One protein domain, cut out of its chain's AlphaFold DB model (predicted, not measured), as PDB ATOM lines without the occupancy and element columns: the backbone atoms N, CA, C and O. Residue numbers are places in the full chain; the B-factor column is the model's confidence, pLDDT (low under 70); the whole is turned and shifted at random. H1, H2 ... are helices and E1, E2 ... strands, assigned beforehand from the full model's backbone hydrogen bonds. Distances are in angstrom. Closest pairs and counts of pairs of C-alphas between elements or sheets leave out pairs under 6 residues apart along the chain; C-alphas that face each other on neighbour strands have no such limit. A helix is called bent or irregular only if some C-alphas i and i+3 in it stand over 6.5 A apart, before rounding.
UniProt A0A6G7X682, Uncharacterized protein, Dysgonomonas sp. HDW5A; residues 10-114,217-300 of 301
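AT A GLANCE: This is residues 10 to 114 and 217 to 300 of the 301 residues of an uncharacterized protein of Dysgonomonas sp. HDW5A (UniProt A0A6G7X682). What does a first look show? A helical body is built round H6 and H7, which lie side by side and run opposite ways, with H1 packed across both and H8 and H9 packed on H7. A small ribbon of two strands, E1 and E2, packs on H6 through E2, and H2, H3 and H4 make an arm at one end of the longest axis, where residues 49 to 54 stick out. Residues 282 to 295 lead from H9 away to H10, which touches no helix. How many parts are there, and how large is the whole? The printed part has 189 residues with ten named helices and two named strands, in the order E1 H1 H2 H3 H4 E2 H5 H6 H7 H8 H9 H10; the sheet E1 - E2 is antiparallel. The class is mostly helix, and the whole is compact, with a radius of gyration of the C-alphas of 17.6 A and spans of 57 by 40 by 28 A.

IN THESE COORDINATES: Where does the printed part begin? E1 is residues 10 to 14, from C-alpha 10 at (26.175, 19.238, 5.835); H1 is residues 15 to 29, 18.9 A long and irregular, with C-alphas 20 and 23 7.3 A apart. H2, residues 33 to 50, is 24.9 A long with a kink of 49 degrees near residue 43, and is only just irregular, with C-alphas 46 and 49 6.7 A apart. What comes before the cut? H3 is residues 53 to 56, H4 61 to 67, E2 71 to 76 and H5 79 to 88. H6, residues 95 to 113, is 26.3 A long and begins at C-alpha 95 (34.246, 11.188, -8.616). What comes after it? H7 is residues 217 to 234, 25.6 A long, H8 241 to 253, 18.4 A, and H9 268 to 281, 19.8 A. H10, residues 296 to 300, ends at C-alpha 300 (11.655, 37.180, -6.915).

HOW THE PARTS SIT: What touches the hub, H7? H6 touches it at a shallow tilt of 7 degrees, opposite ways, closest at the C-alphas of Phe 97 and Leu 229, 7.0 A, and residues 24 to 29 of H1 touch it, closest at Tyr 28 and Gly 225, 4.6 A. H8 forms a helical hairpin with it, closest at the C-alphas of Ile 223 and Val 247, 6.4 A. Residues 276 to 280 of H9 touch it about perpendicular at 84 degrees, closest at the C-alphas of Asn 224 and Leu 279, 6.5 A. How do the strands sit? E1 and E2 are antiparallel neighbours, with N 11 and O 74 2.8 A apart, within hydrogen-bond range. The closest C-alphas of E2 and H6 are those of Glu 75 and His 106, 5.0 A. What of H2 to H5? Residues 37 to 44 of H2 touch H4, closest at the C-alphas of Asn 37 and His 61, 5.8 A; H2 and H3 only just touch, with 3 pairs of C-alphas within 8 A, closest at Ser 48 and Phe 56, 7.1 A. H5 is close but not clearly touching to H8, closest at the C-alphas of Trp 85 and Phe 246, 7.7 A. Do the helix backbones hold? Every O i to N i+4 pair is within hydrogen-bond range in H4, H5, H6, H7, H8 and H9, against 7 of 11 in H1 and 9 of 14 in H2. In H10 it is 0 of 1, with 2 of 2 O i to N i+3 pairs within range; H3 is too short for an O i to N i+4 pair.

THE WHOLE: Which C-alphas are farthest apart? Those of Glu 54 and Glu 266, 58.3 A. Where is the cut, and which links are long? Residues 115 to 216 are not printed, and C-alphas 114 and 217 are 16.4 A apart across the cut. The links H8 to H9 and H9 to H10 are long, 14 residues each. Where is confidence low? The mean pLDDT of the printed part is 79.6, and 41 residues are under 70, among them residues 41 to 59 and 289 to 300.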
ATOM      1  N   GLN A  10      25.359  18.522   6.809       86.38
ATOM      2  CA  GLN A  10      26.175  19.238   5.835       86.38
ATOM      3  C   GLN A  10      27.378  18.371   5.457       86.38
ATOM      4  O   GLN A  10      28.080  17.852   6.332       86.38
ATOM      5  N   LEU A  11      27.573  18.165   4.157       87.19
ATOM      6  CA  LEU A  11      28.693  17.428   3.594       87.19
ATOM      7  C   LEU A  11      29.589  18.391   2.797       87.19
ATOM      8  O   LEU A  11      29.235  18.746   1.668       87.19
ATOM      9  N   PRO A  12      30.762  18.768   3.334       88.94
ATOM     10  CA  PRO A  12      31.675  19.670   2.649       88.94
ATOM     11  C   PRO A  12      32.408  18.959   1.512       88.94
ATOM     12  O   PRO A  12      33.187  18.030   1.753       88.94
ATOM     13  N   LEU A  13      32.237  19.437   0.279       88.38
ATOM     14  CA  LEU A  13      32.978  18.968  -0.897       88.38
ATOM     15  C   LEU A  13      33.859  20.081  -1.481       88.38
ATOM     16  O   LEU A  13      33.441  21.236  -1.467       88.38
ATOM     17  N   PRO A  14      35.051  19.774  -2.030       91.00
ATOM     18  CA  PRO A  14      35.834  20.756  -2.782       91.00
ATOM     19  C   PRO A  14      35.005  21.370  -3.914       91.00
ATOM     20  O   PRO A  14      34.345  20.640  -4.655       91.00
ATOM     21  N   ALA A  15      35.059  22.690  -4.099       88.56
ATOM     22  CA  ALA A  15      34.290  23.358  -5.150       88.56
ATOM     23  C   ALA A  15      34.650  22.853  -6.559       88.56
ATOM     24  O   ALA A  15      33.795  22.789  -7.441       88.56
ATOM     25  N   SER A  16      35.894  22.406  -6.757       90.06
ATOM     26  CA  SER A  16      36.359  21.781  -7.999       90.06
ATOM     27  C   SER A  16      35.581  20.513  -8.369       90.06
ATOM     28  O   SER A  16      35.453  20.198  -9.550       90.06
ATOM     29  N   TYR A  17      34.990  19.809  -7.399       91.62
ATOM     30  CA  TYR A  17      34.174  18.626  -7.683       91.62
ATOM     31  C   TYR A  17      32.882  19.004  -8.410       91.62
ATOM     32  O   TYR A  17      32.411  18.240  -9.252       91.62
ATOM     33  N   TYR A  18      32.340  20.203  -8.171       89.44
ATOM     34  CA  TYR A  18      31.178  20.677  -8.913       89.44
ATOM     35  C   TYR A  18      31.454  20.735 -10.419       89.44
ATOM     36  O   TYR A  18      30.629  20.262 -11.192       89.44
ATOM     37  N   GLN A  19      32.616  21.247 -10.849       89.50
ATOM     38  CA  GLN A  19      32.973  21.313 -12.277       89.50
ATOM     39  C   GLN A  19      32.971  19.932 -12.939       89.50
ATOM     40  O   GLN A  19      32.591  19.800 -14.099       89.50
ATOM     41  N   ILE A  20      33.366  18.900 -12.193       91.75
ATOM     42  CA  ILE A  20      33.358  17.511 -12.659       91.75
ATOM     43  C   ILE A  20      31.912  17.008 -12.832       91.75
ATOM     44  O   ILE A  20      31.608  16.298 -13.790       91.75
ATOM     45  N   ALA A  21      31.004  17.384 -11.926       94.00
ATOM     46  CA  ALA A  21      29.601  16.968 -11.946       94.00
ATOM     47  C   ALA A  21      28.705  17.805 -12.880       94.00
ATOM     48  O   ALA A  21      27.680  17.314 -13.350       94.00
ATOM     49  N   GLU A  22      29.073  19.057 -13.156       93.00
ATOM     50  CA  GLU A  22      28.260  20.053 -13.868       93.00
ATOM     51  C   GLU A  22      27.682  19.551 -15.205       93.00
ATOM     52  O   GLU A  22      26.469  19.693 -15.402       93.00
ATOM     53  N   PRO A  23      28.453  18.895 -16.100       95.56
ATOM     54  CA  PRO A  23      27.906  18.389 -17.358       95.56
ATOM     55  C   PRO A  23      26.788  17.360 -17.147       95.56
ATOM     56  O   PRO A  23      25.806  17.344 -17.888       95.56
ATOM     57  N   TYR A  24      26.913  16.513 -16.123       96.38
ATOM     58  CA  TYR A  24      25.948  15.462 -15.810       96.38
ATOM     59  C   TYR A  24      24.714  16.011 -15.095       96.38
ATOM     60  O   TYR A  24      23.591  15.610 -15.400       96.38
ATOM     61  N   LEU A  25      24.911  16.959 -14.180       94.69
ATOM     62  CA  LEU A  25      23.837  17.680 -13.502       94.69
ATOM     63  C   LEU A  25      22.935  18.400 -14.506       94.69
ATOM     64  O   LEU A  25      21.716  18.230 -14.468       94.69
ATOM     65  N   ASN A  26      23.531  19.130 -15.451       93.19
ATOM     66  CA  ASN A  26      22.787  19.824 -16.494       93.19
ATOM     67  C   ASN A  26      22.066  18.826 -17.413       93.19
ATOM     68  O   ASN A  26      20.849  18.888 -17.570       93.19
ATOM     69  N   LYS A  27      22.798  17.847 -17.955       95.06
ATOM     70  CA  LYS A  27      22.277  16.926 -18.974       95.06
ATOM     71  C   LYS A  27      21.220  15.953 -18.446       95.06
ATOM     72  O   LYS A  27      20.294  15.614 -19.179       95.06
ATOM     73  N   TYR A  28      21.360  15.463 -17.212       95.94
ATOM     74  CA  TYR A  28      20.544  14.351 -16.692       95.94
ATOM     75  C   TYR A  28      19.580  14.720 -15.594       95.94
ATOM     76  O   TYR A  28      18.548  14.061 -15.440       95.94
ATOM     77  N   PHE A  29      19.886  15.786 -14.872       94.38
ATOM     78  CA  PHE A  29      19.021  16.289 -13.829       94.38
ATOM     79  C   PHE A  29      18.445  17.653 -14.190       94.38
ATOM     80  O   PHE A  29      17.526  18.066 -13.509       94.38
ATOM     81  N   ASN A  30      18.875  18.335 -15.257       91.44
ATOM     82  CA  ASN A  30      18.427  19.698 -15.557       91.44
ATOM     83  C   ASN A  30      18.643  20.649 -14.358       91.44
ATOM     84  O   ASN A  30      17.764  21.416 -13.966       91.44
ATOM     85  N   ILE A  31      19.808  20.510 -13.717       88.94
ATOM     86  CA  ILE A  31      20.288  21.393 -12.651       88.94
ATOM     87  C   ILE A  31      21.367  22.277 -13.267       88.94
ATOM     88  O   ILE A  31      22.405  21.785 -13.710       88.94
ATOM     89  N   GLU A  32      21.114  23.580 -13.331       85.81
ATOM     90  CA  GLU A  32      22.018  24.536 -13.965       85.81
ATOM     91  C   GLU A  32      22.910  25.229 -12.930       85.81
ATOM     92  O   GLU A  32      22.515  25.447 -11.783       85.81
ATOM     93  N   ARG A  33      24.095  25.680 -13.361       84.44
ATOM     94  CA  ARG A  33      25.052  26.428 -12.527       84.44
ATOM     95  C   ARG A  33      24.424  27.589 -11.769       84.44
ATOM     96  O   ARG A  33      24.717  27.788 -10.595       84.44
ATOM     97  N   ARG A  34      23.504  28.321 -12.404       78.75
ATOM     98  CA  ARG A  34      22.790  29.434 -11.759       78.75
ATOM     99  C   ARG A  34      21.988  29.002 -10.530       78.75
ATOM    100  O   ARG A  34      21.843  29.799  -9.611       78.75
ATOM    101  N   ASN A  35      21.465  27.773 -10.494       76.69
ATOM    102  CA  ASN A  35      20.714  27.275  -9.343       76.69
ATOM    103  C   ASN A  35      21.625  27.077  -8.127       76.69
ATOM    104  O   ASN A  35      21.201  27.306  -7.000       76.69
ATOM    105  N   ILE A  36      22.878  26.701  -8.375       75.56
ATOM    106  CA  ILE A  36      23.877  26.383  -7.356       75.56
ATOM    107  C   ILE A  36      24.622  27.648  -6.913       75.56
ATOM    108  O   ILE A  36      24.759  27.887  -5.717       75.56
ATOM    109  N   ASN A  37      24.984  28.537  -7.847       73.56
ATOM    110  CA  ASN A  37      25.590  29.841  -7.534       73.56
ATOM    111  C   ASN A  37      24.731  30.682  -6.580       73.56
ATOM    112  O   ASN A  37      25.273  31.346  -5.700       73.56
ATOM    113  N   LYS A  38      23.399  30.626  -6.712       66.25
ATOM    114  CA  LYS A  38      22.470  31.320  -5.804       66.25
ATOM    115  C   LYS A  38      22.534  30.793  -4.366       66.25
ATOM    116  O   LYS A  38      22.420  31.581  -3.437       66.25
ATOM    117  N   GLN A  39      22.727  29.488  -4.176       66.38
ATOM    118  CA  GLN A  39      22.817  28.868  -2.845       66.38
ATOM    119  C   GLN A  39      24.179  29.135  -2.197       66.38
ATOM    120  O   GLN A  39      24.276  29.381  -0.999       66.38
ATOM    121  N   ILE A  40      25.230  29.155  -3.014       71.50
ATOM    122  CA  ILE A  40      26.602  29.422  -2.585       71.50
ATOM    123  C   ILE A  40      26.816  30.900  -2.219       71.50
ATOM    124  O   ILE A  40      27.676  31.200  -1.394       71.50
ATOM    125  N   PHE A  41      26.035  31.824  -2.791       66.50
ATOM    126  CA  PHE A  41      26.180  33.263  -2.548       66.50
ATOM    127  C   PHE A  41      26.174  33.623  -1.057       66.50
ATOM    128  O   PHE A  41      27.053  34.358  -0.614       66.50
ATOM    129  N   ALA A  42      25.240  33.070  -0.276       61.94
ATOM    130  CA  ALA A  42      25.164  33.329   1.163       61.94
ATOM    131  C   ALA A  42      26.427  32.847   1.904       61.94
ATOM    132  O   ALA A  42      26.999  33.595   2.692       61.94
ATOM    133  N   ALA A  43      26.930  31.652   1.572       62.06
ATOM    134  CA  ALA A  43      28.155  31.102   2.162       62.06
ATOM    135  C   ALA A  43      29.412  31.917   1.789       62.06
ATOM    136  O   ALA A  43      30.317  32.109   2.607       62.06
ATOM    137  N   VAL A  44      29.469  32.436   0.558       65.81
ATOM    138  CA  VAL A  44      30.551  33.325   0.104       65.81
ATOM    139  C   VAL A  44      30.458  34.696   0.778       65.81
ATOM    140  O   VAL A  44      31.493  35.255   1.125       65.81
ATOM    141  N   ALA A  45      29.252  35.219   1.008       63.19
ATOM    142  CA  ALA A  45      29.013  36.488   1.702       63.19
ATOM    143  C   ALA A  45      29.439  36.468   3.171       63.19
ATOM    144  O   ALA A  45      29.993  37.450   3.649       63.19
ATOM    145  N   GLU A  46      29.259  35.349   3.868       62.19
ATOM    146  CA  GLU A  46      29.760  35.187   5.239       62.19
ATOM    147  C   GLU A  46      31.290  35.035   5.286       62.19
ATOM    148  O   GLU A  46      31.939  35.453   6.242       62.19
ATOM    149  N   SER A  47      31.889  34.480   4.228       58.12
ATOM    150  CA  SER A  47      33.342  34.263   4.129       58.12
ATOM    151  C   SER A  47      34.110  35.482   3.589       58.12
ATOM    152  O   SER A  47      35.336  35.552   3.714       58.12
ATOM    153  N   SER A  48      33.417  36.447   2.972       58.19
ATOM    154  CA  SER A  48      34.025  37.603   2.301       58.19
ATOM    155  C   SER A  48      34.506  38.700   3.251       58.19
ATOM    156  O   SER A  48      35.265  39.568   2.822       58.19
ATOM    157  N   GLU A  49      34.208  38.619   4.555       58.62
ATOM    158  CA  GLU A  49      34.827  39.489   5.572       58.62
ATOM    159  C   GLU A  49      36.368  39.355   5.617       58.62
ATOM    160  O   GLU A  49      37.050  40.196   6.204       58.62
ATOM    161  N   GLN A  50      36.936  38.325   4.972       55.72
ATOM    162  CA  GLN A  50      38.371  38.022   4.960       55.72
ATOM    163  C   GLN A  50      39.036  38.118   3.567       55.72
ATOM    164  O   GLN A  50      40.232  37.839   3.462       55.72
ATOM    165  N   ILE A  51      38.315  38.487   2.490       54.62
ATOM    166  CA  ILE A  51      38.808  38.378   1.094       54.62
ATOM    167  C   ILE A  51      38.457  39.647   0.266       54.62
ATOM    168  O   ILE A  51      37.391  40.219   0.478       54.62
ATOM    169  N   PRO A  52      39.325  40.150  -0.651       55.38
ATOM    170  CA  PRO A  52      39.154  41.461  -1.298       55.38
ATOM    171  C   PRO A  52      37.836  41.647  -2.067       55.38
ATOM    172  O   PRO A  52      37.403  40.777  -2.821       55.38
ATOM    173  N   SER A  53      37.249  42.844  -1.947       56.38
ATOM    174  CA  SER A  53      35.916  43.211  -2.457       56.38
ATOM    175  C   SER A  53      35.726  43.120  -3.976       56.38
ATOM    176  O   SER A  53      34.591  43.129  -4.438       56.38
ATOM    177  N   GLU A  54      36.801  43.072  -4.768       57.34
ATOM    178  CA  GLU A  54      36.723  43.056  -6.239       57.34
ATOM    179  C   GLU A  54      36.265  41.699  -6.806       57.34
ATOM    180  O   GLU A  54      35.577  41.677  -7.824       57.34
ATOM    181  N   ASP A  55      36.549  40.581  -6.124       52.91
ATOM    182  CA  ASP A  55      36.117  39.236  -6.546       52.91
ATOM    183  C   ASP A  55      34.680  38.902  -6.067       52.91
ATOM    184  O   ASP A  55      34.007  38.050  -6.650       52.91
ATOM    185  N   PHE A  56      34.171  39.601  -5.043       51.34
ATOM    186  CA  PHE A  56      32.854  39.353  -4.433       51.34
ATOM    187  C   PHE A  56      31.667  39.733  -5.337       51.34
ATOM    188  O   PHE A  56      30.617  39.091  -5.297       51.34
ATOM    189  N   TYR A  57      31.835  40.758  -6.178       53.28
ATOM    190  CA  TYR A  57      30.803  41.227  -7.113       53.28
ATOM    191  C   TYR A  57      30.810  40.492  -8.459       53.28
ATOM    192  O   TYR A  57      30.017  40.823  -9.346       53.28
ATOM    193  N   ASN A  58      31.693  39.508  -8.637       55.22
ATOM    194  CA  ASN A  58      31.691  38.684  -9.834       55.22
ATOM    195  C   ASN A  58      30.464  37.752  -9.802       55.22
ATOM    196  O   ASN A  58      30.179  37.133  -8.778       55.22
ATOM    197  N   GLN A  59      29.714  37.654 -10.905       60.50
ATOM    198  CA  GLN A  59      28.429  36.924 -10.946       60.50
ATOM    199  C   GLN A  59      28.577  35.394 -10.812       60.50
ATOM    200  O   GLN A  59      27.577  34.680 -10.700       60.50
ATOM    201  N   ASP A  60      29.809  34.878 -10.832       74.31
ATOM    202  CA  ASP A  60      30.108  33.451 -10.772       74.31
ATOM    203  C   ASP A  60      30.840  33.059  -9.480       74.31
ATOM    204  O   ASP A  60      32.045  32.810  -9.451       74.31
ATOM    205  N   HIS A  61      30.081  32.996  -8.385       77.06
ATOM    206  CA  HIS A  61      30.592  32.658  -7.052       77.06
ATOM    207  C   HIS A  61      31.300  31.297  -6.987       77.06
ATOM    208  O   HIS A  61      32.200  31.105  -6.170       77.06
ATOM    209  N   LEU A  62      30.944  30.358  -7.865       80.62
ATOM    210  CA  LEU A  62      31.628  29.076  -7.958       80.62
ATOM    211  C   LEU A  62      33.069  29.219  -8.466       80.62
ATOM    212  O   LEU A  62      33.960  28.554  -7.945       80.62
ATOM    213  N   GLU A  63      33.320  30.077  -9.458       82.75
ATOM    214  CA  GLU A  63      34.677  30.286  -9.982       82.75
ATOM    215  C   GLU A  63      35.611  30.820  -8.889       82.75
ATOM    216  O   GLU A  63      36.743  30.352  -8.749       82.75
ATOM    217  N   PHE A  64      35.096  31.722  -8.052       80.50
ATOM    218  CA  PHE A  64      35.798  32.210  -6.873       80.50
ATOM    219  C   PHE A  64      36.159  31.075  -5.906       80.50
ATOM    220  O   PHE A  64      37.330  30.914  -5.560       80.50
ATOM    221  N   LEU A  65      35.190  30.242  -5.509       83.06
ATOM    222  CA  LEU A  65      35.467  29.128  -4.598       83.06
ATOM    223  C   LEU A  65      36.527  28.171  -5.156       83.06
ATOM    224  O   LEU A  65      37.369  27.679  -4.410       83.06
ATOM    225  N   ILE A  66      36.515  27.932  -6.466       86.06
ATOM    226  CA  ILE A  66      37.470  27.038  -7.130       86.06
ATOM    227  C   ILE A  66      38.871  27.644  -7.163       86.06
ATOM    228  O   ILE A  66      39.835  26.964  -6.817       86.06
ATOM    229  N   LYS A  67      38.988  28.926  -7.528       85.06
ATOM    230  CA  LYS A  67      40.259  29.670  -7.535       85.06
ATOM    231  C   LYS A  67      40.943  29.649  -6.164       85.06
ATOM    232  O   LYS A  67      42.170  29.644  -6.098       85.06
ATOM    233  N   HIS A  68      40.153  29.635  -5.093       82.69
ATOM    234  CA  HIS A  68      40.630  29.675  -3.713       82.69
ATOM    235  C   HIS A  68      40.647  28.306  -3.005       82.69
ATOM    236  O   HIS A  68      40.897  28.269  -1.803       82.69
ATOM    237  N   ASP A  69      40.417  27.198  -3.725       85.81
ATOM    238  CA  ASP A  69      40.375  25.824  -3.182       85.81
ATOM    239  C   ASP A  69      39.435  25.671  -1.967       85.81
ATOM    240  O   ASP A  69      39.712  24.986  -0.980       85.81
ATOM    241  N   LEU A  70      38.300  26.365  -2.028       84.81
ATOM    242  CA  LEU A  70      37.289  26.369  -0.981       84.81
ATOM    243  C   LEU A  70      36.285  25.229  -1.178       84.81
ATOM    244  O   LEU A  70      36.174  24.617  -2.246       84.81
ATOM    245  N   LYS A  71      35.537  24.934  -0.113       87.19
ATOM    246  CA  LYS A  71      34.512  23.886  -0.103       87.19
ATOM    247  C   LYS A  71      33.109  24.470  -0.218       87.19
ATOM    248  O   LYS A  71      32.869  25.606   0.178       87.19
ATOM    249  N   ILE A  72      32.197  23.655  -0.734       85.31
ATOM    250  CA  ILE A  72      30.758  23.900  -0.759       85.31
ATOM    251  C   ILE A  72      30.105  22.898   0.190       85.31
ATOM    252  O   ILE A  72      30.396  21.701   0.122       85.31
ATOM    253  N   GLU A  73      29.232  23.391   1.062       86.12
ATOM    254  CA  GLU A  73      28.423  22.555   1.946       86.12
ATOM    255  C   GLU A  73      27.179  22.064   1.202       86.12
ATOM    256  O   GLU A  73      26.375  22.862   0.717       86.12
ATOM    257  N   PHE A  74      27.022  20.744   1.106       86.12
ATOM    258  CA  PHE A  74      25.844  20.117   0.516       86.12
ATOM    259  C   PHE A  74      25.041  19.362   1.570       86.12
ATOM    260  O   PHE A  74      25.542  18.468   2.247       86.12
ATOM    261  N   GLU A  75      23.753  19.675   1.658       85.31
ATOM    262  CA  GLU A  75      22.805  18.930   2.484       85.31
ATOM    263  C   GLU A  75      22.557  17.497   1.995       85.31
ATOM    264  O   GLU A  75      22.264  17.266   0.821       85.31
ATOM    265  N   VAL A  76      22.594  16.550   2.934       86.38
ATOM    266  CA  VAL A  76      22.351  15.114   2.736       86.38
ATOM    267  C   VAL A  76      21.660  14.512   3.976       86.38
ATOM    268  O   VAL A  76      21.873  14.998   5.080       86.38
ATOM    269  N   TYR A  77      20.847  13.460   3.844       79.94
ATOM    270  CA  TYR A  77      20.193  12.795   4.989       79.94
ATOM    271  C   TYR A  77      21.144  11.960   5.848       79.94
ATOM    272  O   TYR A  77      21.057  11.968   7.063       79.94
ATOM    273  N   ASN A  78      22.075  11.220   5.253       81.44
ATOM    274  CA  ASN A  78      23.025  10.406   6.011       81.44
ATOM    275  C   ASN A  78      24.292  10.177   5.171       81.44
ATOM    276  O   ASN A  78      24.300   9.329   4.269       81.44
ATOM    277  N   PRO A  79      25.374  10.928   5.432       79.38
ATOM    278  CA  PRO A  79      26.584  10.850   4.623       79.38
ATOM    279  C   PRO A  79      27.287   9.489   4.741       79.38
ATOM    280  O   PRO A  79      27.944   9.061   3.789       79.38
ATOM    281  N   GLN A  80      27.135   8.779   5.867       79.50
ATOM    282  CA  GLN A  80      27.699   7.440   6.041       79.50
ATOM    283  C   GLN A  80      27.027   6.434   5.102       79.50
ATOM    284  O   GLN A  80      27.735   5.709   4.405       79.50
ATOM    285  N   ILE A  81      25.691   6.449   5.008       79.38
ATOM    286  CA  ILE A  81      24.934   5.555   4.114       79.38
ATOM    287  C   ILE A  81      25.329   5.780   2.650       79.38
ATOM    288  O   ILE A  81      25.611   4.815   1.937       79.38
ATOM    289  N   ILE A  82      25.429   7.043   2.208       76.00
ATOM    290  CA  ILE A  82      25.927   7.357   0.860       76.00
ATOM    291  C   ILE A  82      27.321   6.748   0.662       76.00
ATOM    292  O   ILE A  82      27.549   6.043  -0.318       76.00
ATOM    293  N   SER A  83      28.256   6.979   1.590       76.44
ATOM    294  CA  SER A  83      29.626   6.462   1.473       76.44
ATOM    295  C   SER A  83      29.678   4.932   1.392       76.44
ATOM    296  O   SER A  83      30.444   4.381   0.600       76.44
ATOM    297  N   GLU A  84      28.866   4.240   2.189       81.88
ATOM    298  CA  GLU A  84      28.774   2.780   2.195       81.88
ATOM    299  C   GLU A  84      28.239   2.237   0.872       81.88
ATOM    300  O   GLU A  84      28.827   1.316   0.304       81.88
ATOM    301  N   TRP A  85      27.179   2.826   0.324       79.50
ATOM    302  CA  TRP A  85      26.617   2.370  -0.946       79.50
ATOM    303  C   TRP A  85      27.537   2.619  -2.121       79.50
ATOM    304  O   TRP A  85      27.739   1.723  -2.937       79.50
ATOM    305  N   LEU A  86      28.166   3.791  -2.183       76.62
ATOM    306  CA  LEU A  86      29.144   4.064  -3.229       76.62
ATOM    307  C   LEU A  86      30.281   3.027  -3.209       76.62
ATOM    308  O   LEU A  86      30.791   2.680  -4.272       76.62
ATOM    309  N   LYS A  87      30.646   2.476  -2.040       81.94
ATOM    310  CA  LYS A  87      31.608   1.362  -1.941       81.94
ATOM    311  C   LYS A  87      31.006   0.041  -2.409       81.94
ATOM    312  O   LYS A  87      31.619  -0.640  -3.222       81.94
ATOM    313  N   ILE A  88      29.814  -0.316  -1.922       83.50
ATOM    314  CA  ILE A  88      29.118  -1.571  -2.266       83.50
ATOM    315  C   ILE A  88      28.942  -1.719  -3.781       83.50
ATOM    316  O   ILE A  88      29.080  -2.817  -4.316       83.50
ATOM    317  N   TYR A  89      28.668  -0.610  -4.464       80.19
ATOM    318  CA  TYR A  89      28.442  -0.562  -5.906       80.19
ATOM    319  C   TYR A  89      29.706  -0.218  -6.720       80.19
ATOM    320  O   TYR A  89      29.607   0.074  -7.909       80.19
ATOM    321  N   ASN A  90      30.898  -0.223  -6.101       75.19
ATOM    322  CA  ASN A  90      32.185   0.108  -6.737       75.19
ATOM    323  C   ASN A  90      32.193   1.462  -7.482       75.19
ATOM    324  O   ASN A  90      32.809   1.621  -8.536       75.19
ATOM    325  N   ILE A  91      31.488   2.450  -6.934       74.88
ATOM    326  CA  ILE A  91      31.343   3.800  -7.491       74.88
ATOM    327  C   ILE A  91      32.300   4.788  -6.807       74.88
ATOM    328  O   ILE A  91      32.575   5.857  -7.342       74.88
ATOM    329  N   THR A  92      32.901   4.445  -5.663       68.62
ATOM    330  CA  THR A  92      33.818   5.345  -4.934       68.62
ATOM    331  C   THR A  92      34.977   5.902  -5.760       68.62
ATOM    332  O   THR A  92      35.440   6.998  -5.465       68.62
ATOM    333  N   GLU A  93      35.422   5.197  -6.801       75.00
ATOM    334  CA  GLU A  93      36.489   5.663  -7.700       75.00
ATOM    335  C   GLU A  93      35.991   6.620  -8.803       75.00
ATOM    336  O   GLU A  93      36.794   7.267  -9.468       75.00
ATOM    337  N   LYS A  94      34.671   6.751  -8.985       84.06
ATOM    338  CA  LYS A  94      34.026   7.616  -9.983       84.06
ATOM    339  C   LYS A  94      33.570   8.920  -9.342       84.06
ATOM    340  O   LYS A  94      32.411   9.062  -8.937       84.06
ATOM    341  N   VAL A  95      34.493   9.872  -9.232       87.12
ATOM    342  CA  VAL A  95      34.246  11.188  -8.616       87.12
ATOM    343  C   VAL A  95      33.072  11.908  -9.289       87.12
ATOM    344  O   VAL A  95      32.259  12.514  -8.591       87.12
ATOM    345  N   GLU A  96      32.919  11.765 -10.607       91.88
ATOM    346  CA  GLU A  96      31.797  12.277 -11.400       91.88
ATOM    347  C   GLU A  96      30.462  11.760 -10.865       91.88
ATOM    348  O   GLU A  96      29.546  12.539 -10.594       91.88
ATOM    349  N   PHE A  97      30.352  10.442 -10.678       91.44
ATOM    350  CA  PHE A  97      29.112   9.815 -10.240       91.44
ATOM    351  C   PHE A  97      28.778  10.247  -8.814       91.44
ATOM    352  O   PHE A  97      27.681  10.736  -8.553       91.44
ATOM    353  N   ASN A  98      29.742  10.106  -7.902       88.62
ATOM    354  CA  ASN A  98      29.557  10.395  -6.479       88.62
ATOM    355  C   ASN A  98      29.102  11.834  -6.266       88.62
ATOM    356  O   ASN A  98      28.105  12.089  -5.590       88.62
ATOM    357  N   THR A  99      29.809  12.769  -6.896       90.62
ATOM    358  CA  THR A  99      29.525  14.192  -6.756       90.62
ATOM    359  C   THR A  99      28.172  14.543  -7.373       90.62
ATOM    360  O   THR A  99      27.386  15.250  -6.746       90.62
ATOM    361  N   THR A 100      27.845  13.994  -8.549       94.56
ATOM    362  CA  THR A 100      26.539  14.218  -9.192       94.56
ATOM    363  C   THR A 100      25.389  13.756  -8.295       94.56
ATOM    364  O   THR A 100      24.413  14.483  -8.134       94.56
ATOM    365  N   ILE A 101      25.508  12.582  -7.662       92.94
ATOM    366  CA  ILE A 101      24.481  12.062  -6.749       92.94
ATOM    367  C   ILE A 101      24.338  12.922  -5.495       92.94
ATOM    368  O   ILE A 101      23.212  13.193  -5.077       92.94
ATOM    369  N   ILE A 102      25.445  13.370  -4.899       91.50
ATOM    370  CA  ILE A 102      25.404  14.236  -3.714       91.50
ATOM    371  C   ILE A 102      24.702  15.554  -4.051       91.50
ATOM    372  O   ILE A 102      23.774  15.945  -3.347       91.50
ATOM    373  N   ILE A 103      25.066  16.199  -5.161       91.56
ATOM    374  CA  ILE A 103      24.475  17.485  -5.549       91.56
ATOM    375  C   ILE A 103      23.008  17.320  -5.969       91.56
ATOM    376  O   ILE A 103      22.168  18.129  -5.581       91.56
ATOM    377  N   ALA A 104      22.653  16.261  -6.704       92.44
ATOM    378  CA  ALA A 104      21.256  15.979  -7.047       92.44
ATOM    379  C   ALA A 104      20.399  15.711  -5.797       92.44
ATOM    380  O   ALA A 104      19.254  16.158  -5.725       92.44
ATOM    381  N   THR A 105      20.965  15.033  -4.792       90.38
ATOM    382  CA  THR A 105      20.329  14.832  -3.481       90.38
ATOM    383  C   THR A 105      20.127  16.160  -2.773       90.38
ATOM    384  O   THR A 105      19.020  16.436  -2.324       90.38
ATOM    385  N   HIS A 106      21.167  16.991  -2.705       88.25
ATOM    386  CA  HIS A 106      21.075  18.323  -2.127       88.25
ATOM    387  C   HIS A 106      19.965  19.132  -2.795       88.25
ATOM    388  O   HIS A 106      19.117  19.696  -2.116       88.25
ATOM    389  N   PHE A 107      19.904  19.122  -4.125       86.31
ATOM    390  CA  PHE A 107      18.878  19.837  -4.872       86.31
ATOM    391  C   PHE A 107      17.468  19.299  -4.599       86.31
ATOM    392  O   PHE A 107      16.538  20.078  -4.387       86.31
ATOM    393  N   TYR A 108      17.307  17.974  -4.539       85.75
ATOM    394  CA  TYR A 108      16.056  17.341  -4.125       85.75
ATOM    395  C   TYR A 108      15.649  17.785  -2.718       85.75
ATOM    396  O   TYR A 108      14.508  18.205  -2.518       85.75
ATOM    397  N   ILE A 109      16.582  17.739  -1.766       80.69
ATOM    398  CA  ILE A 109      16.371  18.197  -0.397       80.69
ATOM    399  C   ILE A 109      15.951  19.662  -0.416       80.69
ATOM    400  O   ILE A 109      14.905  19.965   0.121       80.69
ATOM    401  N   GLN A 110      16.668  20.555  -1.090       78.31
ATOM    402  CA  GLN A 110      16.343  21.984  -1.137       78.31
ATOM    403  C   GLN A 110      14.959  22.260  -1.735       78.31
ATOM    404  O   GLN A 110      14.227  23.096  -1.220       78.31
ATOM    405  N   ILE A 111      14.555  21.538  -2.782       73.75
ATOM    406  CA  ILE A 111      13.227  21.708  -3.396       73.75
ATOM    407  C   ILE A 111      12.106  21.120  -2.537       73.75
ATOM    408  O   ILE A 111      10.997  21.649  -2.532       73.75
ATOM    409  N   THR A 112      12.373  20.030  -1.819       70.88
ATOM    410  CA  THR A 112      11.371  19.379  -0.958       70.88
ATOM    411  C   THR A 112      11.343  19.925   0.466       70.88
ATOM    412  O   THR A 112      10.323  19.810   1.139       70.88
ATOM    413  N   LYS A 113      12.426  20.580   0.894       64.69
ATOM    414  CA  LYS A 113      12.555  21.362   2.126       64.69
ATOM    415  C   LYS A 113      12.205  22.828   1.977       64.69
ATOM    416  O   LYS A 113      12.072  23.457   3.025       64.69
ATOM    417  N   ALA A 114      12.168  23.366   0.747       41.81
ATOM    418  CA  ALA A 114      12.074  24.801   0.470       41.81
ATOM    419  C   ALA A 114      11.197  25.476   1.530       41.81
ATOM    420  O   ALA A 114      10.064  25.016   1.717       41.81
ATOM    421  N   LYS A 217       6.788  12.428  -9.478       83.19
ATOM    422  CA  LYS A 217       7.603  13.279 -10.356       83.19
ATOM    423  C   LYS A 217       9.081  13.235  -9.968       83.19
ATOM    424  O   LYS A 217       9.919  12.964 -10.823       83.19
ATOM    425  N   PHE A 218       9.389  13.457  -8.692       86.31
ATOM    426  CA  PHE A 218      10.760  13.430  -8.182       86.31
ATOM    427  C   PHE A 218      11.369  12.036  -8.314       86.31
ATOM    428  O   PHE A 218      12.521  11.913  -8.717       86.31
ATOM    429  N   GLN A 219      10.565  10.989  -8.118       88.25
ATOM    430  CA  GLN A 219      11.001   9.613  -8.353       88.25
ATOM    431  C   GLN A 219      11.452   9.417  -9.801       88.25
ATOM    432  O   GLN A 219      12.506   8.843 -10.040       88.25
ATOM    433  N   ASN A 220      10.689   9.908 -10.782       90.94
ATOM    434  CA  ASN A 220      11.079   9.789 -12.188       90.94
ATOM    435  C   ASN A 220      12.343  10.571 -12.511       90.94
ATOM    436  O   ASN A 220      13.178  10.054 -13.242       90.94
ATOM    437  N   ILE A 221      12.478  11.790 -11.982       92.88
ATOM    438  CA  ILE A 221      13.673  12.614 -12.185       92.88
ATOM    439  C   ILE A 221      14.903  11.878 -11.659       92.88
ATOM    440  O   ILE A 221      15.867  11.700 -12.399       92.88
ATOM    441  N   LEU A 222      14.839  11.383 -10.422       94.31
ATOM    442  CA  LEU A 222      15.945  10.678  -9.781       94.31
ATOM    443  C   LEU A 222      16.259   9.356 -10.496       94.31
ATOM    444  O   LEU A 222      17.409   9.121 -10.850       94.31
ATOM    445  N   ILE A 223      15.251   8.525 -10.801       95.56
ATOM    446  CA  ILE A 223      15.448   7.265 -11.543       95.56
ATOM    447  C   ILE A 223      16.067   7.530 -12.922       95.56
ATOM    448  O   ILE A 223      17.010   6.843 -13.305       95.56
ATOM    449  N   ASN A 224      15.535   8.495 -13.679       95.81
ATOM    450  CA  ASN A 224      16.009   8.801 -15.028       95.81
ATOM    451  C   ASN A 224      17.429   9.369 -15.009       95.81
ATOM    452  O   ASN A 224      18.274   8.928 -15.785       95.81
ATOM    453  N   GLY A 225      17.698  10.319 -14.110       96.56
ATOM    454  CA  GLY A 225      19.009  10.941 -13.996       96.56
ATOM    455  C   GLY A 225      20.083   9.930 -13.599       96.56
ATOM    456  O   GLY A 225      21.132   9.864 -14.236       96.56
ATOM    457  N   ILE A 226      19.784   9.063 -12.624       95.62
ATOM    458  CA  ILE A 226      20.674   7.969 -12.215       95.62
ATOM    459  C   ILE A 226      20.865   6.958 -13.352       95.62
ATOM    460  O   ILE A 226      21.986   6.503 -13.565       95.62
ATOM    461  N   ASP A 227      19.811   6.612 -14.101       96.06
ATOM    462  CA  ASP A 227      19.912   5.699 -15.248       96.06
ATOM    463  C   ASP A 227      20.872   6.214 -16.315       96.06
ATOM    464  O   ASP A 227      21.788   5.500 -16.721       96.06
ATOM    465  N   LYS A 228      20.691   7.464 -16.736       95.31
ATOM    466  CA  LYS A 228      21.532   8.087 -17.757       95.31
ATOM    467  C   LYS A 228      22.971   8.288 -17.278       95.31
ATOM    468  O   LYS A 228      23.904   8.036 -18.035       95.31
ATOM    469  N   LEU A 229      23.157   8.655 -16.009       94.44
ATOM    470  CA  LEU A 229      24.478   8.761 -15.392       94.44
ATOM    471  C   LEU A 229      25.202   7.405 -15.368       94.44
ATOM    472  O   LEU A 229      26.382   7.329 -15.707       94.44
ATOM    473  N   PHE A 230      24.490   6.328 -15.017       91.56
ATOM    474  CA  PHE A 230      25.025   4.967 -15.084       91.56
ATOM    475  C   PHE A 230      25.428   4.595 -16.509       91.56
ATOM    476  O   PHE A 230      26.538   4.098 -16.698       91.56
ATOM    477  N   GLN A 231      24.567   4.843 -17.503       90.88
ATOM    478  CA  GLN A 231      24.860   4.536 -18.909       90.88
ATOM    479  C   GLN A 231      26.152   5.196 -19.380       90.88
ATOM    480  O   GLN A 231      27.018   4.512 -19.922       90.88
ATOM    481  N   ASP A 232      26.294   6.496 -19.133       92.25
ATOM    482  CA  ASP A 232      27.450   7.269 -19.583       92.25
ATOM    483  C   ASP A 232      28.741   6.836 -18.892       92.25
ATOM    484  O   ASP A 232      29.754   6.610 -19.548       92.25
ATOM    485  N   LEU A 233      28.720   6.684 -17.567       88.81
ATOM    486  CA  LEU A 233      29.936   6.408 -16.799       88.81
ATOM    487  C   LEU A 233      30.332   4.929 -16.786       88.81
ATOM    488  O   LEU A 233      31.422   4.583 -16.322       88.81
ATOM    489  N   THR A 234      29.462   4.026 -17.240       84.44
ATOM    490  CA  THR A 234      29.782   2.595 -17.393       84.44
ATOM    491  C   THR A 234      29.867   2.147 -18.849       84.44
ATOM    492  O   THR A 234      30.282   1.016 -19.092       84.44
ATOM    493  N   ASN A 235      29.492   3.002 -19.808       84.50
ATOM    494  CA  ASN A 235      29.287   2.639 -21.213       84.50
ATOM    495  C   ASN A 235      28.353   1.425 -21.396       84.50
ATOM    496  O   ASN A 235      28.478   0.674 -22.365       84.50
ATOM    497  N   ASN A 236      27.420   1.211 -20.461       83.00
ATOM    498  CA  ASN A 236      26.499   0.081 -20.471       83.00
ATOM    499  C   ASN A 236      25.070   0.548 -20.762       83.00
ATOM    500  O   ASN A 236      24.458   1.269 -19.978       83.00
ATOM    501  N   THR A 237      24.517   0.108 -21.891       86.81
ATOM    502  CA  THR A 237      23.146   0.438 -22.298       86.81
ATOM    503  C   THR A 237      22.106  -0.535 -21.737       86.81
ATOM    504  O   THR A 237      20.908  -0.231 -21.750       86.81
ATOM    505  N   GLU A 238      22.518  -1.682 -21.198       92.25
ATOM    506  CA  GLU A 238      21.623  -2.639 -20.552       92.25
ATOM    507  C   GLU A 238      21.214  -2.179 -19.148       92.25
ATOM    508  O   GLU A 238      21.968  -1.530 -18.430       92.25
ATOM    509  N   ILE A 239      19.995  -2.538 -18.731       94.44
ATOM    510  CA  ILE A 239      19.505  -2.244 -17.375       94.44
ATOM    511  C   ILE A 239      19.920  -3.387 -16.447       94.44
ATOM    512  O   ILE A 239      19.191  -4.382 -16.304       94.44
ATOM    513  N   SER A 240      21.092  -3.249 -15.830       90.94
ATOM    514  CA  SER A 240      21.673  -4.285 -14.974       90.94
ATOM    515  C   SER A 240      20.914  -4.438 -13.645       90.94
ATOM    516  O   SER A 240      20.180  -3.556 -13.196       90.94
ATOM    517  N   ASN A 241      21.067  -5.591 -12.984       90.50
ATOM    518  CA  ASN A 241      20.537  -5.779 -11.626       90.50
ATOM    519  C   ASN A 241      21.207  -4.842 -10.613       90.50
ATOM    520  O   ASN A 241      20.559  -4.412  -9.667       90.50
ATOM    521  N   GLU A 242      22.491  -4.550 -10.807       88.94
ATOM    522  CA  GLU A 242      23.262  -3.648  -9.954       88.94
ATOM    523  C   GLU A 242      22.723  -2.222 -10.022       88.94
ATOM    524  O   GLU A 242      22.418  -1.639  -8.990       88.94
ATOM    525  N   GLN A 243      22.472  -1.723 -11.233       91.25
ATOM    526  CA  GLN A 243      21.848  -0.428 -11.448       91.25
ATOM    527  C   GLN A 243      20.466  -0.351 -10.782       91.25
ATOM    528  O   GLN A 243      20.159   0.617 -10.090       91.25
ATOM    529  N   CYS A 244      19.626  -1.380 -10.953       93.06
ATOM    530  CA  CYS A 244      18.319  -1.409 -10.299       93.06
ATOM    531  C   CYS A 244      18.427  -1.416  -8.768       93.06
ATOM    532  O   CYS A 244      17.616  -0.773  -8.109       93.06
ATOM    533  N   ARG A 245      19.402  -2.139  -8.200       91.25
ATOM    534  CA  ARG A 245      19.640  -2.164  -6.752       91.25
ATOM    535  C   ARG A 245      20.130  -0.812  -6.241       91.25
ATOM    536  O   ARG A 245      19.579  -0.324  -5.265       91.25
ATOM    537  N   PHE A 246      21.054  -0.166  -6.953       91.56
ATOM    538  CA  PHE A 246      21.491   1.187  -6.621       91.56
ATOM    539  C   PHE A 246      20.315   2.167  -6.617       91.56
ATOM    540  O   PHE A 246      20.135   2.907  -5.660       91.56
ATOM    541  N   VAL A 247      19.474   2.150  -7.659       92.94
ATOM    542  CA  VAL A 247      18.287   3.016  -7.730       92.94
ATOM    543  C   VAL A 247      17.320   2.732  -6.578       92.94
ATOM    544  O   VAL A 247      16.797   3.674  -5.993       92.94
ATOM    545  N   ARG A 248      17.085   1.461  -6.229       90.62
ATOM    546  CA  ARG A 248      16.234   1.084  -5.087       90.62
ATOM    547  C   ARG A 248      16.772   1.675  -3.791       90.62
ATOM    548  O   ARG A 248      16.021   2.305  -3.055       90.62
ATOM    549  N   ASP A 249      18.054   1.455  -3.528       88.12
ATOM    550  CA  ASP A 249      18.705   1.892  -2.300       88.12
ATOM    551  C   ASP A 249      18.710   3.419  -2.248       88.12
ATOM    552  O   ASP A 249      18.251   4.005  -1.278       88.12
ATOM    553  N   TYR A 250      19.067   4.089  -3.342       91.06
ATOM    554  CA  TYR A 250      18.983   5.543  -3.430       91.06
ATOM    555  C   TYR A 250      17.574   6.074  -3.123       91.06
ATOM    556  O   TYR A 250      17.424   7.011  -2.343       91.06
ATOM    557  N   LEU A 251      16.531   5.448  -3.676       88.19
ATOM    558  CA  LEU A 251      15.144   5.790  -3.359       88.19
ATOM    559  C   LEU A 251      14.795   5.538  -1.885       88.19
ATOM    560  O   LEU A 251      14.018   6.301  -1.321       88.19
ATOM    561  N   LYS A 252      15.388   4.517  -1.255       84.62
ATOM    562  CA  LYS A 252      15.304   4.258   0.193       84.62
ATOM    563  C   LYS A 252      15.877   5.380   1.024       84.62
ATOM    564  O   LYS A 252      15.244   5.837   1.964       84.62
ATOM    565  N   TYR A 253      17.034   5.861   0.620       84.31
ATOM    566  CA  TYR A 253      17.718   6.950   1.292       84.31
ATOM    567  C   TYR A 253      16.991   8.290   1.221       84.31
ATOM    568  O   TYR A 253      17.094   9.086   2.144       84.31
ATOM    569  N   VAL A 254      16.244   8.541   0.147       82.81
ATOM    570  CA  VAL A 254      15.419   9.752   0.027       82.81
ATOM    571  C   VAL A 254      13.958   9.533   0.446       82.81
ATOM    572  O   VAL A 254      13.108  10.352   0.106       82.81
ATOM    573  N   ASP A 255      13.660   8.425   1.135       79.31
ATOM    574  CA  ASP A 255      12.323   8.031   1.609       79.31
ATOM    575  C   ASP A 255      11.232   8.046   0.516       79.31
ATOM    576  O   ASP A 255      10.121   8.552   0.674       79.31
ATOM    577  N   MET A 256      11.558   7.494  -0.658       80.56
ATOM    578  CA  MET A 256      10.684   7.474  -1.831       80.56
ATOM    579  C   MET A 256      10.509   6.069  -2.430       80.56
ATOM    580  O   MET A 256      10.965   5.806  -3.552       80.56
ATOM    581  N   PRO A 257       9.823   5.150  -1.726       77.50
ATOM    582  CA  PRO A 257       9.703   3.765  -2.159       77.50
ATOM    583  C   PRO A 257       9.012   3.643  -3.516       77.50
ATOM    584  O   PRO A 257       8.131   4.424  -3.890       77.50
ATOM    585  N   ILE A 258       9.451   2.655  -4.302       75.25
ATOM    586  CA  ILE A 258       8.845   2.368  -5.608       75.25
ATOM    587  C   ILE A 258       7.557   1.549  -5.492       75.25
ATOM    588  O   ILE A 258       6.718   1.588  -6.397       75.25
ATOM    589  N   SER A 259       7.392   0.841  -4.376       69.69
ATOM    590  CA  SER A 259       6.181   0.121  -4.003       69.69
ATOM    591  C   SER A 259       5.488   0.816  -2.823       69.69
ATOM    592  O   SER A 259       6.104   1.582  -2.088       69.69
ATOM    593  N   GLU A 260       4.188   0.580  -2.655       60.84
ATOM    594  CA  GLU A 260       3.438   1.050  -1.476       60.84
ATOM    595  C   GLU A 260       3.660   0.144  -0.252       60.84
ATOM    596  O   GLU A 260       3.302   0.528   0.857       60.84
ATOM    597  N   GLU A 261       4.262  -1.035  -0.444       54.56
ATOM    598  CA  GLU A 261       4.501  -2.058   0.583       54.56
ATOM    599  C   GLU A 261       5.879  -1.895   1.245       54.56
ATOM    600  O   GLU A 261       6.520  -2.872   1.614       54.56
ATOM    601  N   GLU A 262       6.322  -0.644   1.411       61.25
ATOM    602  CA  GLU A 262       7.647  -0.272   1.928       61.25
ATOM    603  C   GLU A 262       8.810  -0.656   0.979       61.25
ATOM    604  O   GLU A 262       8.620  -0.983  -0.200       61.25
ATOM    605  N   PHE A 263      10.047  -0.485   1.457       64.81
ATOM    606  CA  PHE A 263      11.269  -0.840   0.730       64.81
ATOM    607  C   PHE A 263      11.562  -2.340   0.834       64.81
ATOM    608  O   PHE A 263      11.273  -2.949   1.857       64.81
ATOM    609  N   ASP A 264      12.232  -2.896  -0.182       70.81
ATOM    610  CA  ASP A 264      12.694  -4.293  -0.240       70.81
ATOM    611  C   ASP A 264      11.601  -5.327  -0.571       70.81
ATOM    612  O   ASP A 264      11.762  -6.520  -0.309       70.81
ATOM    613  N   HIS A 265      10.529  -4.898  -1.245       77.69
ATOM    614  CA  HIS A 265       9.541  -5.813  -1.814       77.69
ATOM    615  C   HIS A 265      10.179  -6.679  -2.922       77.69
ATOM    616  O   HIS A 265      11.009  -6.205  -3.706       77.69
ATOM    617  N   GLU A 266       9.768  -7.949  -3.044       74.81
ATOM    618  CA  GLU A 266      10.375  -8.926  -3.976       74.81
ATOM    619  C   GLU A 266      10.386  -8.445  -5.441       74.81
ATOM    620  O   GLU A 266      11.280  -8.770  -6.230       74.81
ATOM    621  N   ASP A 267       9.403  -7.622  -5.804       83.38
ATOM    622  CA  ASP A 267       9.255  -7.061  -7.145       83.38
ATOM    623  C   ASP A 267       9.939  -5.702  -7.367       83.38
ATOM    624  O   ASP A 267       9.919  -5.210  -8.498       83.38
ATOM    625  N   ASP A 268      10.598  -5.095  -6.373       84.88
ATOM    626  CA  ASP A 268      11.201  -3.756  -6.506       84.88
ATOM    627  C   ASP A 268      12.170  -3.668  -7.687       84.88
ATOM    628  O   ASP A 268      12.086  -2.762  -8.515       84.88
ATOM    629  N   ILE A 269      13.036  -4.666  -7.855       90.94
ATOM    630  CA  ILE A 269      14.003  -4.701  -8.959       90.94
ATOM    631  C   ILE A 269      13.303  -4.789 -10.325       90.94
ATOM    632  O   ILE A 269      13.758  -4.182 -11.303       90.94
ATOM    633  N   LYS A 270      12.185  -5.524 -10.415       91.00
ATOM    634  CA  LYS A 270      11.379  -5.626 -11.643       91.00
ATOM    635  C   LYS A 270      10.622  -4.325 -11.915       91.00
ATOM    636  O   LYS A 270      10.555  -3.898 -13.071       91.00
ATOM    637  N   ASN A 271      10.109  -3.683 -10.870       89.62
ATOM    638  CA  ASN A 271       9.397  -2.410 -10.936       89.62
ATOM    639  C   ASN A 271      10.332  -1.278 -11.369       89.62
ATOM    640  O   ASN A 271      10.007  -0.546 -12.305       89.62
ATOM    641  N   ILE A 272      11.533  -1.200 -10.789       92.81
ATOM    642  CA  ILE A 272      12.573  -0.233 -11.165       92.81
ATOM    643  C   ILE A 272      12.977  -0.439 -12.616       92.81
ATOM    644  O   ILE A 272      12.962   0.505 -13.404       92.81
ATOM    645  N   ARG A 273      13.252  -1.685 -13.017       95.25
ATOM    646  CA  ARG A 273      13.602  -1.996 -14.408       95.25
ATOM    647  C   ARG A 273      12.505  -1.579 -15.382       95.25
ATOM    648  O   ARG A 273      12.794  -0.994 -16.424       95.25
ATOM    649  N   SER A 274      11.252  -1.880 -15.053       92.00
ATOM    650  CA  SER A 274      10.096  -1.495 -15.865       92.00
ATOM    651  C   SER A 274       9.958   0.025 -15.954       92.00
ATOM    652  O   SER A 274       9.706   0.552 -17.039       92.00
ATOM    653  N   ARG A 275      10.197   0.743 -14.848       92.06
ATOM    654  CA  ARG A 275      10.170   2.207 -14.815       92.06
ATOM    655  C   ARG A 275      11.284   2.821 -15.660       92.06
ATOM    656  O   ARG A 275      10.991   3.710 -16.450       92.06
ATOM    657  N   ILE A 276      12.510   2.309 -15.573       95.69
ATOM    658  CA  ILE A 276      13.627   2.749 -16.421       95.69
ATOM    659  C   ILE A 276      13.286   2.551 -17.904       95.69
ATOM    660  O   ILE A 276      13.402   3.485 -18.693       95.69
ATOM    661  N   ARG A 277      12.786   1.369 -18.303       95.12
ATOM    662  CA  ARG A 277      12.367   1.117 -19.699       95.12
ATOM    663  C   ARG A 277      11.315   2.114 -20.173       95.12
ATOM    664  O   ARG A 277      11.386   2.587 -21.305       95.12
ATOM    665  N   TYR A 278      10.344   2.415 -19.317       92.44
ATOM    666  CA  TYR A 278       9.294   3.378 -19.615       92.44
ATOM    667  C   TYR A 278       9.852   4.795 -19.812       92.44
ATOM    668  O   TYR A 278       9.553   5.418 -20.827       92.44
ATOM    669  N   LEU A 279      10.705   5.272 -18.901       93.50
ATOM    670  CA  LEU A 279      11.309   6.608 -18.975       93.50
ATOM    671  C   LEU A 279      12.228   6.755 -20.196       93.50
ATOM    672  O   LEU A 279      12.126   7.749 -20.912       93.50
ATOM    673  N   ARG A 280      13.025   5.725 -20.517       94.00
ATOM    674  CA  ARG A 280      13.822   5.678 -21.754       94.00
ATOM    675  C   ARG A 280      12.950   5.756 -23.008       94.00
ATOM    676  O   ARG A 280      13.292   6.475 -23.935       94.00
ATOM    677  N   LYS A 281      11.824   5.031 -23.044       92.88
ATOM    678  CA  LYS A 281      10.888   5.048 -24.183       92.88
ATOM    679  C   LYS A 281      10.253   6.426 -24.393       92.88
ATOM    680  O   LYS A 281       9.960   6.780 -25.529       92.88
ATOM    681  N   LEU A 282      10.006   7.160 -23.312       88.69
ATOM    682  CA  LEU A 282       9.460   8.516 -23.363       88.69
ATOM    683  C   LEU A 282      10.499   9.586 -23.706       88.69
ATOM    684  O   LEU A 282      10.106  10.733 -23.885       88.69
ATOM    685  N   ASP A 283      11.785   9.230 -23.738       88.12
ATOM    686  CA  ASP A 283      12.888  10.191 -23.728       88.12
ATOM    687  C   ASP A 283      12.717  11.246 -22.619       88.12
ATOM    688  O   ASP A 283      12.768  12.455 -22.841       88.12
ATOM    689  N   TYR A 284      12.415  10.758 -21.408       90.12
ATOM    690  CA  TYR A 284      12.032  11.602 -20.281       90.12
ATOM    691  C   TYR A 284      13.107  12.648 -19.963       90.12
ATOM    692  O   TYR A 284      14.268  12.312 -19.720       90.12
ATOM    693  N   GLN A 285      12.683  13.907 -19.892       88.06
ATOM    694  CA  GLN A 285      13.524  15.035 -19.507       88.06
ATOM    695  C   GLN A 285      13.227  15.437 -18.066       88.06
ATOM    696  O   GLN A 285      12.066  15.568 -17.664       88.06
ATOM    697  N   ALA A 286      14.288  15.624 -17.281       87.50
ATOM    698  CA  ALA A 286      14.156  16.096 -15.917       87.50
ATOM    699  C   ALA A 286      13.600  17.524 -15.917       87.50
ATOM    700  O   ALA A 286      14.120  18.422 -16.575       87.50
ATOM    701  N   ASN A 287      12.540  17.739 -15.149       84.19
ATOM    702  CA  ASN A 287      12.032  19.075 -14.905       84.19
ATOM    703  C   ASN A 287      11.654  19.195 -13.435       84.19
ATOM    704  O   ASN A 287      10.604  18.704 -13.038       84.19
ATOM    705  N   TRP A 288      12.486  19.838 -12.622       76.88
ATOM    706  CA  TRP A 288      12.224  19.975 -11.190       76.88
ATOM    707  C   TRP A 288      11.057  20.919 -10.881       76.88
ATOM    708  O   TRP A 288      10.276  20.638  -9.970       76.88
ATOM    709  N   ILE A 289      10.835  21.951 -11.699       68.62
ATOM    710  CA  ILE A 289       9.854  23.020 -11.452       68.62
ATOM    711  C   ILE A 289       8.705  22.901 -12.458       68.62
ATOM    712  O   ILE A 289       8.914  22.834 -13.658       68.62
ATOM    713  N   ASP A 290       7.463  22.808 -11.991       55.28
ATOM    714  CA  ASP A 290       6.317  22.858 -12.907       55.28
ATOM    715  C   ASP A 290       6.023  24.330 -13.224       55.28
ATOM    716  O   ASP A 290       5.715  25.097 -12.316       55.28
ATOM    717  N   GLU A 291       6.134  24.731 -14.491       42.62
ATOM    718  CA  GLU A 291       5.873  26.105 -14.956       42.62
ATOM    719  C   GLU A 291       4.432  26.553 -14.646       42.62
ATOM    720  O   GLU A 291       4.165  27.741 -14.491       42.62
ATOM    721  N   ASN A 292       3.506  25.602 -14.460       37.09
ATOM    722  CA  ASN A 292       2.120  25.864 -14.056       37.09
ATOM    723  C   ASN A 292       1.919  25.899 -12.531       37.09
ATOM    724  O   ASN A 292       0.791  26.025 -12.056       37.09
ATOM    725  N   ASN A 293       2.993  25.705 -11.767       38.41
ATOM    726  CA  ASN A 293       2.983  25.501 -10.325       38.41
ATOM    727  C   ASN A 293       4.245  26.124  -9.697       38.41
ATOM    728  O   ASN A 293       4.841  25.543  -8.784       38.41
ATOM    729  N   LEU A 294       4.663  27.291 -10.205       35.12
ATOM    730  CA  LEU A 294       5.717  28.098  -9.599       35.12
ATOM    731  C   LEU A 294       5.346  28.344  -8.126       35.12
ATOM    732  O   LEU A 294       4.279  28.897  -7.842       35.12
ATOM    733  N   PRO A 295       6.185  27.941  -7.158       33.16
ATOM    734  CA  PRO A 295       6.116  28.539  -5.838       33.16
ATOM    735  C   PRO A 295       6.253  30.053  -6.020       33.16
ATOM    736  O   PRO A 295       7.161  30.484  -6.727       33.16
ATOM    737  N   TYR A 296       5.404  30.848  -5.359       36.12
ATOM    738  CA  TYR A 296       5.523  32.317  -5.290       36.12
ATOM    739  C   TYR A 296       6.939  32.788  -4.926       36.12
ATOM    740  O   TYR A 296       7.311  33.910  -5.248       36.12
ATOM    741  N   ALA A 297       7.743  31.908  -4.314       36.47
ATOM    742  CA  ALA A 297       9.164  32.121  -4.134       36.47
ATOM    743  C   ALA A 297       9.833  32.559  -5.445       36.47
ATOM    744  O   ALA A 297      10.507  33.569  -5.407       36.47
ATOM    745  N   PHE A 298       9.585  31.910  -6.590       34.81
ATOM    746  CA  PHE A 298      10.291  32.130  -7.865       34.81
ATOM    747  C   PHE A 298       9.954  33.425  -8.624       34.81
ATOM    748  O   PHE A 298      10.645  33.725  -9.592       34.81
ATOM    749  N   GLU A 299       8.967  34.224  -8.199       30.70
ATOM    750  CA  GLU A 299       8.715  35.544  -8.816       30.70
ATOM    751  C   GLU A 299       9.718  36.623  -8.362       30.70
ATOM    752  O   GLU A 299       9.780  37.697  -8.960       30.70
ATOM    753  N   TYR A 300      10.564  36.313  -7.372       33.03
ATOM    754  CA  TYR A 300      11.655  37.180  -6.915       33.03
ATOM    755  C   TYR A 300      13.039  36.488  -6.904       33.03
ATOM    756  O   TYR A 300      13.891  36.858  -6.097       33.03
TER     757      TYR A 300